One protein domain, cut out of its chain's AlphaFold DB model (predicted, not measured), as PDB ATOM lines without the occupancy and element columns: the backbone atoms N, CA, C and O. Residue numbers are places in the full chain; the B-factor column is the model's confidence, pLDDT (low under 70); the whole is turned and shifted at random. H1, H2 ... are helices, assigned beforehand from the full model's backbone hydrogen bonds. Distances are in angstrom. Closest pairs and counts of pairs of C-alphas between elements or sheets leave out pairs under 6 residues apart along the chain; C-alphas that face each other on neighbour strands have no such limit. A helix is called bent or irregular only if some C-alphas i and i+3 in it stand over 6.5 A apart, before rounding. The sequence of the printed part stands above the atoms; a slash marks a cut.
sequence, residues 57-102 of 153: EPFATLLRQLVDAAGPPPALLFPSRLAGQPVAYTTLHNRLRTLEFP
ATOM      1  N   GLU A  57      19.768 221.648  25.657       79.50
ATOM      2  CA  GLU A  57      18.559 222.409  25.334       79.50
ATOM      3  C   GLU A  57      18.514 222.673  23.815       79.50
ATOM      4  O   GLU A  57      19.570 222.838  23.195       79.50
ATOM      5  N   PRO A  58      17.328 222.669  23.174       84.56
ATOM      6  CA  PRO A  58      15.974 222.652  23.755       84.56
ATOM      7  C   PRO A  58      15.398 221.253  24.068       84.56
ATOM      8  O   PRO A  58      14.254 221.124  24.509       84.56
ATOM      9  N   PHE A  59      16.143 220.174  23.813       83.88
ATOM     10  CA  PHE A  59      15.614 218.809  23.930       83.88
ATOM     11  C   PHE A  59      15.357 218.386  25.376       83.88
ATOM     12  O   PHE A  59      14.438 217.605  25.630       83.88
ATOM     13  N   ALA A  60      16.124 218.917  26.329       88.38
ATOM     14  CA  ALA A  60      15.895 218.655  27.745       88.38
ATOM     15  C   ALA A  60      14.513 219.154  28.202       88.38
ATOM     16  O   ALA A  60      13.852 218.480  28.994       88.38
ATOM     17  N   THR A  61      14.028 220.273  27.657       91.00
ATOM     18  CA  THR A  61      12.655 220.746  27.894       91.00
ATOM     19  C   THR A  61      11.604 219.755  27.385       91.00
ATOM     20  O   THR A  61      10.672 219.424  28.117       91.00
ATOM     21  N   LEU A  62      11.777 219.216  26.175       89.88
ATOM     22  CA  LEU A  62      10.851 218.230  25.600       89.88
ATOM     23  C   LEU A  62      10.827 216.919  26.394       89.88
ATOM     24  O   LEU A  62       9.768 216.330  26.600       89.88
ATOM     25  N   LEU A  63      11.986 216.463  26.871       89.38
ATOM     26  CA  LEU A  63      12.067 215.265  27.705       89.38
ATOM     27  C   LEU A  63      11.332 215.438  29.034       89.38
ATOM     28  O   LEU A  63      10.632 214.519  29.448       89.38
ATOM     29  N   ARG A  64      11.445 216.606  29.674       89.56
ATOM     30  CA  ARG A  64      10.703 216.910  30.906       89.56
ATOM     31  C   ARG A  64       9.191 216.859  30.672       89.56
ATOM     32  O   ARG A  64       8.501 216.146  31.388       89.56
ATOM     33  N   GLN A  65       8.710 217.483  29.595       89.69
ATOM     34  CA  GLN A  65       7.292 217.425  29.211       89.69
ATOM     35  C   GLN A  65       6.798 215.990  28.967       89.69
ATOM     36  O   GLN A  65       5.675 215.648  29.332       89.69
ATOM     37  N   LEU A  66       7.631 215.132  28.365       87.44
ATOM     38  CA  LEU A  66       7.298 213.721  28.155       87.44
ATOM     39  C   LEU A  66       7.244 212.926  29.464       87.44
ATOM     40  O   LEU A  66       6.374 212.071  29.607       87.44
ATOM     41  N   VAL A  67       8.144 213.198  30.414       88.50
ATOM     42  CA  VAL A  67       8.121 212.577  31.750       88.50
ATOM     43  C   VAL A  67       6.853 212.973  32.501       88.50
ATOM     44  O   VAL A  67       6.161 212.099  33.020       88.50
ATOM     45  N   ASP A  68       6.508 214.262  32.490       86.38
ATOM     46  CA  ASP A  68       5.305 214.775  33.151       86.38
ATOM     47  C   ASP A  68       4.030 214.138  32.569       86.38
ATOM     48  O   ASP A  68       3.099 213.811  33.305       86.38
ATOM     49  N   ALA A  69       4.004 213.892  31.254       84.75
ATOM     50  CA  ALA A  69       2.896 213.217  30.578       84.75
ATOM     51  C   ALA A  69       2.851 211.694  30.815       84.75
ATOM     52  O   ALA A  69       1.775 211.098  30.743       84.75
ATOM     53  N   ALA A  70       3.994 211.046  31.068       82.25
ATOM     54  CA  ALA A  70       4.073 209.604  31.312       82.25
ATOM     55  C   ALA A  70       3.578 209.208  32.717       82.25
ATOM     56  O   ALA A  70       3.098 208.088  32.901       82.25
ATOM     57  N   GLY A  71       3.650 210.126  33.686       81.56
ATOM     58  CA  GLY A  71       3.231 209.900  35.070       81.56
ATOM     59  C   GLY A  71       4.355 209.372  35.979       81.56
ATOM     60  O   GLY A  71       5.523 209.351  35.587       81.56
ATOM     61  N   PRO A  72       4.037 208.978  37.227       77.62
ATOM     62  CA  PRO A  72       5.047 208.607  38.213       77.62
ATOM     63  C   PRO A  72       5.812 207.327  37.819       77.62
ATOM     64  O   PRO A  72       5.244 206.419  37.204       77.62
ATOM     65  N   PRO A  73       7.103 207.213  38.186       75.94
ATOM     66  CA  PRO A  73       7.899 206.016  37.928       75.94
ATOM     67  C   PRO A  73       7.251 204.773  38.570       75.94
ATOM     68  O   PRO A  73       6.687 204.885  39.660       75.94
ATOM     69  N   PRO A  74       7.338 203.579  37.949       73.62
ATOM     70  CA  PRO A  74       8.175 203.202  36.804       73.62
ATOM     71  C   PRO A  74       7.475 203.353  35.433       73.62
ATOM     72  O   PRO A  74       7.494 202.433  34.613       73.62
ATOM     73  N   ALA A  75       6.841 204.497  35.162       81.06
ATOM     74  CA  ALA A  75       6.317 204.812  33.838       81.06
ATOM     75  C   ALA A  75       7.424 204.861  32.765       81.06
ATOM     76  O   ALA A  75       8.508 205.412  32.964       81.06
ATOM     77  N   LEU A  76       7.141 204.276  31.599       84.56
ATOM     78  CA  LEU A  76       8.033 204.307  30.440       84.56
ATOM     79  C   LEU A  76       7.911 205.654  29.721       84.56
ATOM     80  O   LEU A  76       6.801 206.103  29.458       84.56
ATOM     81  N   LEU A  77       9.042 206.232  29.297       85.12
ATOM     82  CA  LEU A  77       9.074 207.471  28.498       85.12
ATOM     83  C   LEU A  77       8.279 207.370  27.190       85.12
ATOM     84  O   LEU A  77       7.707 208.348  26.720       85.12
ATOM     85  N   PHE A  78       8.259 206.180  26.588       84.69
ATOM     86  CA  PHE A  78       7.539 205.914  25.349       84.69
ATOM     87  C   PHE A  78       6.607 204.716  25.541       84.69
ATOM     88  O   PHE A  78       6.968 203.584  25.186       84.69
ATOM     89  N   PRO A  79       5.420 204.940  26.127       82.94
ATOM     90  CA  PRO A  79       4.464 203.873  26.342       82.94
ATOM     91  C   PRO A  79       3.870 203.413  25.008       82.94
ATOM     92  O   PRO A  79       3.640 204.195  24.077       82.94
ATOM     93  N   SER A  80       3.616 202.113  24.901       83.31
ATOM     94  CA  SER A  80       2.793 201.568  23.828       83.31
ATOM     95  C   SER A  80       1.300 201.775  24.128       83.31
ATOM     96  O   SER A  80       0.917 202.237  25.200       83.31
ATOM     97  N   ARG A  81       0.428 201.388  23.188       76.38
ATOM     98  CA  ARG A  81      -1.030 201.374  23.418       76.38
ATOM     99  C   ARG A  81      -1.453 200.341  24.477       76.38
ATOM    100  O   ARG A  81      -2.549 200.438  25.010       76.38
ATOM    101  N   LEU A  82      -0.600 199.357  24.763       76.62
ATOM    102  CA  LEU A  82      -0.761 198.427  25.876       76.62
ATOM    103  C   LEU A  82       0.012 198.976  27.080       76.62
ATOM    104  O   LEU A  82       1.220 199.219  26.990       76.62
ATOM    105  N   ALA A  83      -0.690 199.172  28.196       71.38
ATOM    106  CA  ALA A  83      -0.095 199.661  29.434       71.38
ATOM    107  C   ALA A  83       1.078 198.765  29.870       71.38
ATOM    108  O   ALA A  83       1.004 197.538  29.794       71.38
ATOM    109  N   GLY A  84       2.179 199.390  30.291       78.44
ATOM    110  CA  GLY A  84       3.380 198.695  30.765       78.44
ATOM    111  C   GLY A  84       4.298 198.121  29.678       78.44
ATOM    112  O   GLY A  84       5.361 197.610  30.012       78.44
ATOM    113  N   GLN A  85       3.941 198.217  28.393       82.94
ATOM    114  CA  GLN A  85       4.799 197.758  27.296       82.94
ATOM    115  C   GLN A  85       5.505 198.935  26.609       82.94
ATOM    116  O   GLN A  85       4.854 199.951  26.329       82.94
ATOM    117  N   PRO A  86       6.809 198.817  26.287       83.44
ATOM    118  CA  PRO A  86       7.501 199.823  25.498       83.44
ATOM    119  C   PRO A  86       6.947 199.846  24.076       83.44
ATOM    120  O   PRO A  86       6.552 198.820  23.513       83.44
ATOM    121  N   VAL A  87       6.917 201.029  23.468       88.38
ATOM    122  CA  VAL A  87       6.549 201.143  22.058       88.38
ATOM    123  C   VAL A  87       7.495 200.307  21.189       88.38
ATOM    124  O   VAL A  87       8.717 200.345  21.344       88.38
ATOM    125  N   ALA A  88       6.927 199.550  20.248       89.06
ATOM    126  CA  ALA A  88       7.724 198.811  19.281       89.06
ATOM    127  C   ALA A  88       8.621 199.774  18.488       89.06
ATOM    128  O   ALA A  88       8.172 200.832  18.030       89.06
ATOM    129  N   TYR A  89       9.880 199.380  18.284       85.38
ATOM    130  CA  TYR A  89      10.874 200.204  17.596       85.38
ATOM    131  C   TYR A  89      10.397 200.673  16.216       85.38
ATOM    132  O   TYR A  89      10.553 201.841  15.877       85.38
ATOM    133  N   THR A  90       9.781 199.787  15.431       89.06
ATOM    134  CA  THR A  90       9.278 200.096  14.083       89.06
ATOM    135  C   THR A  90       8.213 201.188  14.106       89.06
ATOM    136  O   THR A  90       8.252 202.111  13.296       89.06
ATOM    137  N   THR A  91       7.301 201.134  15.076       89.25
ATOM    138  CA  THR A  91       6.248 202.133  15.265       89.25
ATOM    139  C   THR A  91       6.830 203.492  15.634       89.25
ATOM    140  O   THR A  91       6.453 204.502  15.040       89.25
ATOM    141  N   LEU A  92       7.772 203.532  16.581       88.56
ATOM    142  CA  LEU A  92       8.452 204.770  16.968       88.56
ATOM    143  C   LEU A  92       9.275 205.335  15.805       88.56
ATOM    144  O   LEU A  92       9.218 206.532  15.531       88.56
ATOM    145  N   HIS A  93       9.984 204.472  15.080       88.31
ATOM    146  CA  HIS A  93      10.774 204.852  13.915       88.31
ATOM    147  C   HIS A  93       9.910 205.496  12.827       88.31
ATOM    148  O   HIS A  93      10.264 206.556  12.313       88.31
ATOM    149  N   ASN A  94       8.765 204.890  12.505       90.31
ATOM    150  CA  ASN A  94       7.848 205.415  11.496       90.31
ATOM    151  C   ASN A  94       7.247 206.758  11.923       90.31
ATOM    152  O   ASN A  94       7.220 207.680  11.116       90.31
ATOM    153  N   ARG A  95       6.850 206.903  13.195       89.31
ATOM    154  CA  ARG A  95       6.343 208.179  13.729       89.31
ATOM    155  C   ARG A  95       7.373 209.299  13.613       89.31
ATOM    156  O   ARG A  95       7.043 210.378  13.139       89.31
ATOM    157  N   LEU A  96       8.625 209.035  13.989       89.38
ATOM    158  CA  LEU A  96       9.700 210.023  13.868       89.38
ATOM    159  C   LEU A  96      10.016 210.362  12.405       89.38
ATOM    160  O   LEU A  96      10.285 211.516  12.099       89.38
ATOM    161  N   ARG A  97       9.921 209.393  11.488       89.19
ATOM    162  CA  ARG A  97      10.068 209.629  10.042       89.19
ATOM    163  C   ARG A  97       8.950 210.492   9.461       89.19
ATOM    164  O   ARG A  97       9.236 211.286   8.573       89.19
ATOM    165  N   THR A  98       7.716 210.349   9.940       90.75
ATOM    166  CA  THR A  98       6.594 211.222   9.554       90.75
ATOM    167  C   THR A  98       6.806 212.660  10.025       90.75
ATOM    168  O   THR A  98       6.414 213.584   9.329       90.75
ATOM    169  N   LEU A  99       7.479 212.849  11.164       89.75
ATOM    170  CA  LEU A  99       7.922 214.156  11.668       89.75
ATOM    171  C   LEU A  99       9.238 214.631  11.023       89.75
ATOM    172  O   LEU A  99       9.908 215.504  11.564       89.75
ATOM    173  N   GLU A 100       9.637 214.006   9.913       88.00
ATOM    174  CA  GLU A 100      10.854 214.303   9.151       88.00
ATOM    175  C   GLU A 100      12.165 214.176   9.944       88.00
ATOM    176  O   GLU A 100      13.199 214.676   9.515       88.00
ATOM    177  N   PHE A 101      12.178 213.451  11.068       85.25
ATOM    178  CA  PHE A 101      13.379 213.262  11.882       85.25
ATOM    179  C   PHE A 101      14.220 212.069  11.382       85.25
ATOM    180  O   PHE A 101      13.822 210.902  11.549       85.25
ATOM    181  N   PRO A 102      15.416 212.288  10.800       82.56
ATOM    182  CA  PRO A 102      16.197 211.210  10.213       82.56
ATOM    183  C   PRO A 102      17.069 210.519  11.278       82.56
ATOM    184  O   PRO A 102      18.261 210.781  11.404       82.56
TER     185      PRO A 102
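What this domain is: This is residues 57 to 102 of the 153 residues of an uncharacterized protein of Micromonospora taraxaci (UniProt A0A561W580). The printed part makes a flat, open arch, with two short helices, H1 and H2, as its legs and a long winding link, residues 71 to 88, joining them at one side. The start of the printed part sticks out as residues 57 to 62, of which 59 to 62 belong to H1, and residues 94 to 100, of which 94 to 98 belong to H2, stick out near its other end. It has 46 printed residues with two named helices, H1 then H2, and no named strand. The class is all helix, though under half of the residues, 22 of 46, are in named elements. The whole is only just loose, close to compact, with a radius of gyration of the C-alphas of 11.7 A, and spans 30 by 29 by 11 A.

Where its parts are: H1 runs from Phe 59 to Ala 70, 16.5 A from first to last C-alpha, and begins with C-alpha 59 at (15.614, 218.809, 23.930). The link follows, with C-alpha 82 at (-0.761, 198.427, 25.876). H2 runs from Tyr 89 to Thr 98, 14.3 A long, and ends with C-alpha 98 at (6.594, 211.222, 9.554).

How they stand to each other: H1 and H2 are apart, with no C-alpha of the one within 8 A of the other. The 18 residues between them form a long link. In H1 and H2 every O i to N i+4 pair is within hydrogen-bond range. Neither helix is bent or irregular.

The domain as a whole: The two C-alphas farthest apart are those of Glu 57 and Leu 82, at 30.8 A. The C-alphas of Glu 57 and Pro 102, first and last printed, are 19.0 A apart. The printed part has no cut. The mean pLDDT of the printed part is 84.9, and no printed residue is under 70.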